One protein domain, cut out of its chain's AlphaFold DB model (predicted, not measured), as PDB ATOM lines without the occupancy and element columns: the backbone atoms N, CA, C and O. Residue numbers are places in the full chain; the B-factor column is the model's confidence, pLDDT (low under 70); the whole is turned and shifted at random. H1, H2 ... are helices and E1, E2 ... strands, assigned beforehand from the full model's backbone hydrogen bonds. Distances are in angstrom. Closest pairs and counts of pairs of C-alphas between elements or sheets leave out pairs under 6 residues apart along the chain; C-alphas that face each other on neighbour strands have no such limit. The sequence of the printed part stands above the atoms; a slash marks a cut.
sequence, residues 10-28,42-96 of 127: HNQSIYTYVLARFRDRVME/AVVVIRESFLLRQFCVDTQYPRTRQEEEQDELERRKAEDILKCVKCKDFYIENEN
ATOM      1  N   HIS A  10     -38.296  27.471  -9.672       50.22
ATOM      2  CA  HIS A  10     -38.609  26.155 -10.242       50.22
ATOM      3  C   HIS A  10     -39.064  25.130  -9.192       50.22
ATOM      4  O   HIS A  10     -39.808  24.210  -9.526       50.22
ATOM      5  N   ASN A  11     -38.661  25.293  -7.929       61.12
ATOM      6  CA  ASN A  11     -39.009  24.351  -6.868       61.12
ATOM      7  C   ASN A  11     -40.493  24.460  -6.479       61.12
ATOM      8  O   ASN A  11     -41.171  23.449  -6.319       61.12
ATOM      9  N   GLN A  12     -41.045  25.677  -6.438       68.62
ATOM     10  CA  GLN A  12     -42.420  25.880  -5.985       68.62
ATOM     11  C   GLN A  12     -43.467  25.405  -6.999       68.62
ATOM     12  O   GLN A  12     -44.431  24.754  -6.610       68.62
ATOM     13  N   SER A  13     -43.263  25.634  -8.301       73.31
ATOM     14  CA  SER A  13     -44.185  25.126  -9.331       73.31
ATOM     15  C   SER A  13     -44.224  23.596  -9.380       73.31
ATOM     16  O   SER A  13     -45.288  23.008  -9.563       73.31
ATOM     17  N   ILE A  14     -43.066  22.946  -9.201       74.50
ATOM     18  CA  ILE A  14     -42.967  21.481  -9.155       74.50
ATOM     19  C   ILE A  14     -43.641  20.960  -7.885       74.50
ATOM     20  O   ILE A  14     -44.433  20.025  -7.958       74.50
ATOM     21  N   TYR A  15     -43.383  21.600  -6.745       79.38
ATOM     22  CA  TYR A  15     -44.008  21.261  -5.472       79.38
ATOM     23  C   TYR A  15     -45.538  21.342  -5.545       79.38
ATOM     24  O   TYR A  15     -46.221  20.372  -5.224       79.38
ATOM     25  N   THR A  16     -46.086  22.450  -6.055       80.81
ATOM     26  CA  THR A  16     -47.534  22.622  -6.240       80.81
ATOM     27  C   THR A  16     -48.118  21.557  -7.165       80.81
ATOM     28  O   THR A  16     -49.176  21.007  -6.866       80.81
ATOM     29  N   TYR A  17     -47.429  21.229  -8.262       81.12
ATOM     30  CA  TYR A  17     -47.873  20.178  -9.177       81.12
ATOM     31  C   TYR A  17     -47.918  18.800  -8.499       81.12
ATOM     32  O   TYR A  17     -48.922  18.096  -8.607       81.12
ATOM     33  N   VAL A  18     -46.859  18.418  -7.775       80.25
ATOM     34  CA  VAL A  18     -46.794  17.134  -7.055       80.25
ATOM     35  C   VAL A  18     -47.863  17.066  -5.964       80.25
ATOM     36  O   VAL A  18     -48.565  16.061  -5.864       80.25
ATOM     37  N   LEU A  19     -48.038  18.145  -5.196       83.00
ATOM     38  CA  LEU A  19     -49.041  18.237  -4.136       83.00
ATOM     39  C   LEU A  19     -50.469  18.089  -4.679       83.00
ATOM     40  O   LEU A  19     -51.260  17.338  -4.111       83.00
ATOM     41  N   ALA A  20     -50.794  18.762  -5.789       82.06
ATOM     42  CA  ALA A  20     -52.103  18.654  -6.430       82.06
ATOM     43  C   ALA A  20     -52.389  17.211  -6.871       82.06
ATOM     44  O   ALA A  20     -53.406  16.640  -6.493       82.06
ATOM     45  N   ARG A  21     -51.438  16.572  -7.566       78.81
ATOM     46  CA  ARG A  21     -51.583  15.176  -8.012       78.81
ATOM     47  C   ARG A  21     -51.743  14.190  -6.861       78.81
ATOM     48  O   ARG A  21     -52.465  13.207  -7.006       78.81
ATOM     49  N   PHE A  22     -51.055  14.432  -5.748       77.69
ATOM     50  CA  PHE A  22     -51.174  13.595  -4.562       77.69
ATOM     51  C   PHE A  22     -52.564  13.728  -3.928       77.69
ATOM     52  O   PHE A  22     -53.210  12.721  -3.659       77.69
ATOM     53  N   ARG A  23     -53.065  14.958  -3.763       75.31
ATOM     54  CA  ARG A  23     -54.406  15.211  -3.213       75.31
ATOM     55  C   ARG A  23     -55.521  14.664  -4.107       75.31
ATOM     56  O   ARG A  23     -56.451  14.057  -3.587       75.31
ATOM     57  N   ASP A  24     -55.401  14.815  -5.426       72.44
ATOM     58  CA  ASP A  24     -56.374  14.275  -6.385       72.44
ATOM     59  C   ASP A  24     -56.507  12.749  -6.247       72.44
ATOM     60  O   ASP A  24     -57.613  12.214  -6.234       72.44
ATOM     61  N   ARG A  25     -55.381  12.042  -6.071       65.75
ATOM     62  CA  ARG A  25     -55.356  10.584  -5.865       65.75
ATOM     63  C   ARG A  25     -56.031  10.162  -4.560       65.75
ATOM     64  O   ARG A  25     -56.806   9.215  -4.580       65.75
ATOM     65  N   VAL A  26     -55.775  10.873  -3.460       63.41
ATOM     66  CA  VAL A  26     -56.407  10.593  -2.156       63.41
ATOM     67  C   VAL A  26     -57.929  10.784  -2.219       63.41
ATOM     68  O   VAL A  26     -58.666  10.033  -1.590       63.41
ATOM     69  N   MET A  27     -58.417  11.757  -2.998       55.78
ATOM     70  CA  MET A  27     -59.853  12.021  -3.153       55.78
ATOM     71  C   MET A  27     -60.569  11.005  -4.061       55.78
ATOM     72  O   MET A  27     -61.729  10.687  -3.804       55.78
ATOM     73  N   GLU A  28     -59.905  10.484  -5.102       55.91
ATOM     74  CA  GLU A  28     -60.475   9.458  -5.997       55.91
ATOM     75  C   GLU A  28     -60.789   8.138  -5.267       55.91
ATOM     76  O   GLU A  28     -61.797   7.503  -5.582       55.91
ATOM     77  N   ALA A  42     -49.036   5.509  -5.330       69.62
ATOM     78  CA  ALA A  42     -48.166   6.627  -5.677       69.62
ATOM     79  C   ALA A  42     -47.020   6.695  -4.661       69.62
ATOM     80  O   ALA A  42     -47.255   6.662  -3.456       69.62
ATOM     81  N   VAL A  43     -45.781   6.793  -5.147       73.75
ATOM     82  CA  VAL A  43     -44.586   6.916  -4.304       73.75
ATOM     83  C   VAL A  43     -43.961   8.280  -4.552       73.75
ATOM     84  O   VAL A  43     -43.636   8.622  -5.691       73.75
ATOM     85  N   VAL A  44     -43.784   9.052  -3.485       78.50
ATOM     86  CA  VAL A  44     -43.129  10.361  -3.521       78.50
ATOM     87  C   VAL A  44     -41.843  10.266  -2.707       78.50
ATOM     88  O   VAL A  44     -41.864   9.837  -1.558       78.50
ATOM     89  N   VAL A  45     -40.715  10.651  -3.307       81.06
ATOM     90  CA  VAL A  45     -39.406  10.655  -2.639       81.06
ATOM     91  C   VAL A  45     -38.936  12.094  -2.498       81.06
ATOM     92  O   VAL A  45     -38.561  12.730  -3.485       81.06
ATOM     93  N   ILE A  46     -38.932  12.600  -1.266       80.06
ATOM     94  CA  ILE A  46     -38.488  13.957  -0.941       80.06
ATOM     95  C   ILE A  46     -37.174  13.850  -0.175       80.06
ATOM     96  O   ILE A  46     -37.122  13.291   0.913       80.06
ATOM     97  N   ARG A  47     -36.091  14.348  -0.777       78.88
ATOM     98  CA  ARG A  47     -34.738  14.259  -0.199       78.88
ATOM     99  C   ARG A  47     -34.412  15.397   0.758       78.88
ATOM    100  O   ARG A  47     -33.502  15.266   1.566       78.88
ATOM    101  N   GLU A  48     -35.096  16.527   0.619       77.62
ATOM    102  CA  GLU A  48     -34.864  17.695   1.458       77.62
ATOM    103  C   GLU A  48     -35.805  17.664   2.665       77.62
ATOM    104  O   GLU A  48     -37.026  17.674   2.499       77.62
ATOM    105  N   SER A  49     -35.246  17.667   3.876       72.94
ATOM    106  CA  SER A  49     -36.014  17.552   5.123       72.94
ATOM    107  C   SER A  49     -37.040  18.672   5.304       72.94
ATOM    108  O   SER A  49     -38.141  18.420   5.785       72.94
ATOM    109  N   PHE A  50     -36.726  19.903   4.888       78.50
ATOM    110  CA  PHE A  50     -37.675  21.016   4.952       78.50
ATOM    111  C   PHE A  50     -38.902  20.775   4.059       78.50
ATOM    112  O   PHE A  50     -40.033  20.865   4.532       78.50
ATOM    113  N   LEU A  51     -38.689  20.395   2.794       78.38
ATOM    114  CA  LEU A  51     -39.785  20.089   1.872       78.38
ATOM    115  C   LEU A  51     -40.582  18.860   2.303       78.38
ATOM    116  O   LEU A  51     -41.791  18.836   2.099       78.38
ATOM    117  N   LEU A  52     -39.927  17.859   2.899       80.00
ATOM    118  CA  LEU A  52     -40.605  16.686   3.447       80.00
ATOM    119  C   LEU A  52     -41.560  17.103   4.570       80.00
ATOM    120  O   LEU A  52     -42.738  16.764   4.518       80.00
ATOM    121  N   ARG A  53     -41.086  17.917   5.523       78.56
ATOM    122  CA  ARG A  53     -41.924  18.457   6.604       78.56
ATOM    123  C   ARG A  53     -43.114  19.242   6.061       78.56
ATOM    124  O   ARG A  53     -44.244  18.969   6.462       78.56
ATOM    125  N   GLN A  54     -42.874  20.155   5.121       82.56
ATOM    126  CA  GLN A  54     -43.932  20.944   4.483       82.56
ATOM    127  C   GLN A  54     -44.945  20.045   3.761       82.56
ATOM    128  O   GLN A  54     -46.149  20.210   3.922       82.56
ATOM    129  N   PHE A  55     -44.474  19.044   3.013       83.56
ATOM    130  CA  PHE A  55     -45.328  18.083   2.316       83.56
ATOM    131  C   PHE A  55     -46.187  17.254   3.268       83.56
ATOM    132  O   PHE A  55     -47.383  17.118   3.018       83.56
ATOM    133  N   CYS A  56     -45.626  16.743   4.366       82.62
ATOM    134  CA  CYS A  56     -46.391  16.002   5.370       82.62
ATOM    135  C   CYS A  56     -47.492  16.872   5.995       82.62
ATOM    136  O   CYS A  56     -48.615  16.403   6.153       82.62
ATOM    137  N   VAL A  57     -47.210  18.149   6.287       83.19
ATOM    138  CA  VAL A  57     -48.225  19.108   6.768       83.19
ATOM    139  C   VAL A  57     -49.316  19.324   5.720       83.19
ATOM    140  O   VAL A  57     -50.500  19.173   6.018       83.19
ATOM    141  N   ASP A  58     -48.928  19.617   4.480       83.94
ATOM    142  CA  ASP A  58     -49.868  19.960   3.412       83.94
ATOM    143  C   ASP A  58     -50.733  18.771   2.965       83.94
ATOM    144  O   ASP A  58     -51.831  18.962   2.434       83.94
ATOM    145  N   THR A  59     -50.264  17.543   3.163       81.19
ATOM    146  CA  THR A  59     -51.001  16.311   2.833       81.19
ATOM    147  C   THR A  59     -51.654  15.651   4.042       81.19
ATOM    148  O   THR A  59     -52.350  14.655   3.865       81.19
ATOM    149  N   GLN A  60     -51.455  16.199   5.248       81.25
ATOM    150  CA  GLN A  60     -51.843  15.577   6.521       81.25
ATOM    151  C   GLN A  60     -51.327  14.135   6.653       81.25
ATOM    152  O   GLN A  60     -51.969  13.278   7.260       81.25
ATOM    153  N   TYR A  61     -50.168  13.857   6.056       80.56
ATOM    154  CA  TYR A  61     -49.581  12.531   6.098       80.56
ATOM    155  C   TYR A  61     -49.011  12.265   7.499       80.56
ATOM    156  O   TYR A  61     -48.321  13.138   8.044       80.56
ATOM    157  N   PRO A  62     -49.283  11.091   8.097       77.88
ATOM    158  CA  PRO A  62     -48.801  10.771   9.432       77.88
ATOM    159  C   PRO A  62     -47.272  10.776   9.459       77.88
ATOM    160  O   PRO A  62     -46.615  10.170   8.609       77.88
ATOM    161  N   ARG A  63     -46.712  11.477  10.444       78.31
ATOM    162  CA  ARG A  63     -45.269  11.533  10.668       78.31
ATOM    163  C   ARG A  63     -44.807  10.283  11.404       78.31
ATOM    164  O   ARG A  63     -45.564   9.644  12.135       78.31
ATOM    165  N   THR A  64     -43.546   9.927  11.217       80.62
ATOM    166  CA  THR A  64     -42.912   8.906  12.048       80.62
ATOM    167  C   THR A  64     -42.653   9.458  13.449       80.62
ATOM    168  O   THR A  64     -42.432  10.654  13.636       80.62
ATOM    169  N   ARG A  65     -42.595   8.574  14.449       81.31
ATOM    170  CA  ARG A  65     -42.285   8.957  15.835       81.31
ATOM    171  C   ARG A  65     -40.965   9.733  15.968       81.31
ATOM    172  O   ARG A  65     -40.874  10.652  16.770       81.31
ATOM    173  N   GLN A  66     -39.949   9.377  15.180       79.06
ATOM    174  CA  GLN A  66     -38.665  10.091  15.181       79.06
ATOM    175  C   GLN A  66     -38.814  11.535  14.687       79.06
ATOM    176  O   GLN A  66     -38.205  12.442  15.247       79.06
ATOM    177  N   GLU A  67     -39.641  11.762  13.663       77.31
ATOM    178  CA  GLU A  67     -39.911  13.106  13.147       77.31
ATOM    179  C   GLU A  67     -40.706  13.950  14.147       77.31
ATOM    180  O   GLU A  67     -40.441  15.141  14.277       77.31
ATOM    181  N   GLU A  68     -41.647  13.347  14.875       81.06
ATOM    182  CA  GLU A  68     -42.386  14.024  15.949       81.06
ATOM    183  C   GLU A  68     -41.470  14.428  17.112       81.06
ATOM    184  O   GLU A  68     -41.525  15.565  17.576       81.06
ATOM    185  N   GLU A  69     -40.589  13.526  17.553       84.75
ATOM    186  CA  GLU A  69     -39.611  13.806  18.612       84.75
ATOM    187  C   GLU A  69     -38.635  14.925  18.202       84.75
ATOM    188  O   GLU A  69     -38.270  15.766  19.027       84.75
ATOM    189  N   GLN A  70     -38.244  14.978  16.925       79.25
ATOM    190  CA  GLN A  70     -37.364  16.026  16.414       79.25
ATOM    191  C   GLN A  70     -38.068  17.383  16.266       79.25
ATOM    192  O   GLN A  70     -37.477  18.403  16.618       79.25
ATOM    193  N   ASP A  71     -39.321  17.409  15.808       79.12
ATOM    194  CA  ASP A  71     -40.131  18.636  15.726       79.12
ATOM    195  C   ASP A  71     -40.391  19.227  17.122       79.12
ATOM    196  O   ASP A  71     -40.269  20.431  17.340       79.12
ATOM    197  N   GLU A  72     -40.657  18.368  18.109       83.56
ATOM    198  CA  GLU A  72     -40.782  18.760  19.514       83.56
ATOM    199  C   GLU A  72     -39.480  19.366  20.058       83.56
ATOM    200  O   GLU A  72     -39.510  20.383  20.751       83.56
ATOM    201  N   LEU A  73     -38.330  18.764  19.740       80.25
ATOM    202  CA  LEU A  73     -37.025  19.278  20.156       80.25
ATOM    203  C   LEU A  73     -36.713  20.635  19.511       80.25
ATOM    204  O   LEU A  73     -36.239  21.538  20.198       80.25
ATOM    205  N   GLU A  74     -36.968  20.784  18.209       74.06
ATOM    206  CA  GLU A  74     -36.795  22.054  17.493       74.06
ATOM    207  C   GLU A  74     -37.713  23.141  18.071       74.06
ATOM    208  O   GLU A  74     -37.256  24.259  18.307       74.06
ATOM    209  N   ARG A  75     -38.972  22.807  18.388       77.56
ATOM    210  CA  ARG A  75     -39.910  23.746  19.017       77.56
ATOM    211  C   ARG A  75     -39.445  24.193  20.400       77.56
ATOM    212  O   ARG A  75     -39.492  25.379  20.696       77.56
ATOM    213  N   ARG A  76     -38.935  23.270  21.222       77.50
ATOM    214  CA  ARG A  76     -38.373  23.615  22.539       77.50
ATOM    215  C   ARG A  76     -37.174  24.547  22.421       77.50
ATOM    216  O   ARG A  76     -37.150  25.572  23.085       77.50
ATOM    217  N   LYS A  77     -36.239  24.255  21.510       69.88
ATOM    218  CA  LYS A  77     -35.091  25.140  21.244       69.88
ATOM    219  C   LYS A  77     -35.523  26.537  20.803       69.88
ATOM    220  O   LYS A  77     -34.890  27.519  21.174       69.88
ATOM    221  N   ALA A  78     -36.605  26.634  20.032       67.50
ATOM    222  CA  ALA A  78     -37.160  27.913  19.606       67.50
ATOM    223  C   ALA A  78     -37.784  28.732  20.753       67.50
ATOM    224  O   ALA A  78     -37.945  29.940  20.596       67.50
ATOM    225  N   GLU A  79     -38.124  28.098  21.877       73.25
ATOM    226  CA  GLU A  79     -38.705  28.719  23.076       73.25
ATOM    227  C   GLU A  79     -37.676  28.897  24.210       73.25
ATOM    228  O   GLU A  79     -37.963  29.557  25.213       73.25
ATOM    229  N   ASP A  80     -36.473  28.331  24.064       74.31
ATOM    230  CA  ASP A  80     -35.449  28.348  25.101       74.31
ATOM    231  C   ASP A  80     -34.931  29.772  25.359       74.31
ATOM    232  O   ASP A  80     -34.461  30.489  24.469       74.31
ATOM    233  N   ILE A  81     -34.981  30.168  26.633       73.12
ATOM    234  CA  ILE A  81     -34.448  31.443  27.109       73.12
ATOM    235  C   ILE A  81     -32.951  31.269  27.370       73.12
ATOM    236  O   ILE A  81     -32.524  30.722  28.391       73.12
ATOM    237  N   LEU A  82     -32.138  31.777  26.453       73.31
ATOM    238  CA  LEU A  82     -30.686  31.740  26.521       73.31
ATOM    239  C   LEU A  82     -30.146  32.973  27.239       73.31
ATOM    240  O   LEU A  82     -30.676  34.074  27.118       73.31
ATOM    241  N   LYS A  83     -29.042  32.807  27.972       73.38
ATOM    242  CA  LYS A  83     -28.331  33.925  28.598       73.38
ATOM    243  C   LYS A  83     -27.117  34.309  27.770       73.38
ATOM    244  O   LYS A  83     -26.230  33.492  27.533       73.38
ATOM    245  N   CYS A  84     -27.019  35.577  27.398       71.81
ATOM    246  CA  CYS A  84     -25.827  36.103  26.757       71.81
ATOM    247  C   CYS A  84     -24.636  36.111  27.714       71.81
ATOM    248  O   CYS A  84     -24.694  36.705  28.789       71.81
ATOM    249  N   VAL A  85     -23.495  35.574  27.292       70.19
ATOM    250  CA  VAL A  85     -22.256  35.644  28.085       70.19
ATOM    251  C   VAL A  85     -21.695  37.077  28.154       70.19
ATOM    252  O   VAL A  85     -21.014  37.432  29.117       70.19
ATOM    253  N   LYS A  86     -21.982  37.922  27.150       68.94
ATOM    254  CA  LYS A  86     -21.428  39.281  27.016       68.94
ATOM    255  C   LYS A  86     -22.291  40.357  27.674       68.94
ATOM    256  O   LYS A  86     -21.793  41.038  28.566       68.94
ATOM    257  N   CYS A  87     -23.556  40.508  27.276       74.50
ATOM    258  CA  CYS A  87     -24.449  41.501  27.888       74.50
ATOM    259  C   CYS A  87     -25.119  40.999  29.173       74.50
ATOM    260  O   CYS A  87     -25.647  41.806  29.925       74.50
ATOM    261  N   LYS A  88     -25.036  39.692  29.473       74.94
ATOM    262  CA  LYS A  88     -25.675  39.034  30.630       74.94
ATOM    263  C   LYS A  88     -27.207  39.050  30.622       74.94
ATOM    264  O   LYS A  88     -27.788  38.509  31.564       74.94
ATOM    265  N   ASP A  89     -27.825  39.576  29.567       73.38
ATOM    266  CA  ASP A  89     -29.271  39.553  29.366       73.38
ATOM    267  C   ASP A  89     -29.753  38.217  28.806       73.38
ATOM    268  O   ASP A  89     -28.981  37.419  28.264       73.38
ATOM    269  N   PHE A  90     -31.054  37.990  28.954       72.94
ATOM    270  CA  PHE A  90     -31.742  36.818  28.440       72.94
ATOM    271  C   PHE A  90     -32.380  37.116  27.085       72.94
ATOM    272  O   PHE A  90     -32.890  38.215  26.867       72.94
ATOM    273  N   TYR A  91     -32.357  36.143  26.182       69.25
ATOM    274  CA  TYR A  91     -32.955  36.252  24.859       69.25
ATOM    275  C   TYR A  91     -33.486  34.900  24.389       69.25
ATOM    276  O   TYR A  91     -33.002  33.855  24.814       69.25
ATOM    277  N   ILE A  92     -34.467  34.940  23.492       72.44
ATOM    278  CA  ILE A  92     -34.945  33.776  22.748       72.44
ATOM    279  C   ILE A  92     -34.335  33.874  21.352       72.44
ATOM    280  O   ILE A  92     -34.461  34.912  20.698       72.44
ATOM    281  N   GLU A  93     -33.642  32.829  20.897       66.56
ATOM    282  CA  GLU A  93     -32.889  32.857  19.634       66.56
ATOM    283  C   GLU A  93     -33.786  33.188  18.431       66.56
ATOM    284  O   GLU A  93     -33.415  33.989  17.576       66.56
ATOM    285  N   ASN A  94     -35.011  32.661  18.419       65.75
ATOM    286  CA  ASN A  94     -35.971  32.863  17.335       65.75
ATOM    287  C   ASN A  94     -36.611  34.268  17.324       65.75
ATOM    288  O   ASN A  94     -37.096  34.728  16.291       65.75
ATOM    289  N   GLU A  95     -36.610  34.969  18.463       65.12
ATOM    290  CA  GLU A  95     -37.108  36.350  18.588       65.12
ATOM    291  C   GLU A  95     -35.994  37.392  18.462       65.12
ATOM    292  O   GLU A  95     -36.242  38.605  18.487       65.12
ATOM    293  N   ASN A  96     -34.752  36.931  18.334       60.97
ATOM    294  CA  ASN A  96     -33.583  37.776  18.300       60.97
ATOM    295  C   ASN A  96     -33.526  38.565  16.984       60.97
ATOM    296  O   ASN A  96     -33.049  38.100  15.948       60.97
TER     297      ASN A  96
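This is residues 10 to 28 and 42 to 96 of the 127 residues of the protein "Hypothetical protein" of Rotaria sp. Silwood2 (UniProt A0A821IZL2). An extended, open chain: helices H1 and H2 pair loosely at one end, and H3 leads away from them, touching neither, to a small hairpin of E1 and E2 at the other end. The printed part has 74 residues, with three named helices and then two named strands in the order H1, H2, H3, E1, E2. The strands make one antiparallel sheet, E1 - E2, and the class is mostly helix. The whole is extended, with a radius of gyration of the C-alphas of 17.8 A, and elongated, spanning 58 by 30 by 20 A.

Find C-alpha 10 at (-38.609, 26.155, -10.242); from there H1, residues 10 to 28, runs 27.8 A. Past the cut, look for H2 at residues 49 to 59, 15.2 A long. H3, residues 65 to 79, begins at C-alpha 65, (-42.285, 8.957, 15.835), and runs 21.3 A. E1 is residues 81 to 83, 6.8 A, and E2 is residues 90 to 92, 7.2 A, ending at C-alpha 92, (-34.945, 33.776, 22.748).

H1 touches H2 with residues 19 to 23 alone; the closest C-alphas, of Arg 23 and Thr 59, are 7.0 A apart. They run the same way at a steep tilt of 36 degrees, only just past shallow. H3 is apart from both H1 and H2. Further on, the closest C-alphas of H3 and E2, those of Glu 79 and Ile 92, are 6.3 A apart. E1 and E2 form a hairpin, antiparallel at 137 degrees; look for N 82 and O 91, and N 91 and O 82, each pair within hydrogen-bond range at 2.8 A. In H2 and H3 every O i to N i+4 pair is within hydrogen-bond range, and in H1 14 of 15 are.

The farthest C-alphas, of Glu 28 and Lys 86, are 59.2 A apart. Residues 29 to 41 are not printed, and C-alphas 28 and 42 are 12.6 A apart across this cut. Of the links printed whole, H2 to H3 and H3 to E1 are tight, E1 to E2 is short and no link is long. The mean pLDDT of the printed part is 75.0; look for values under 70 at 16 residues, among them 10 to 12, 25 to 28 and 93 to 96.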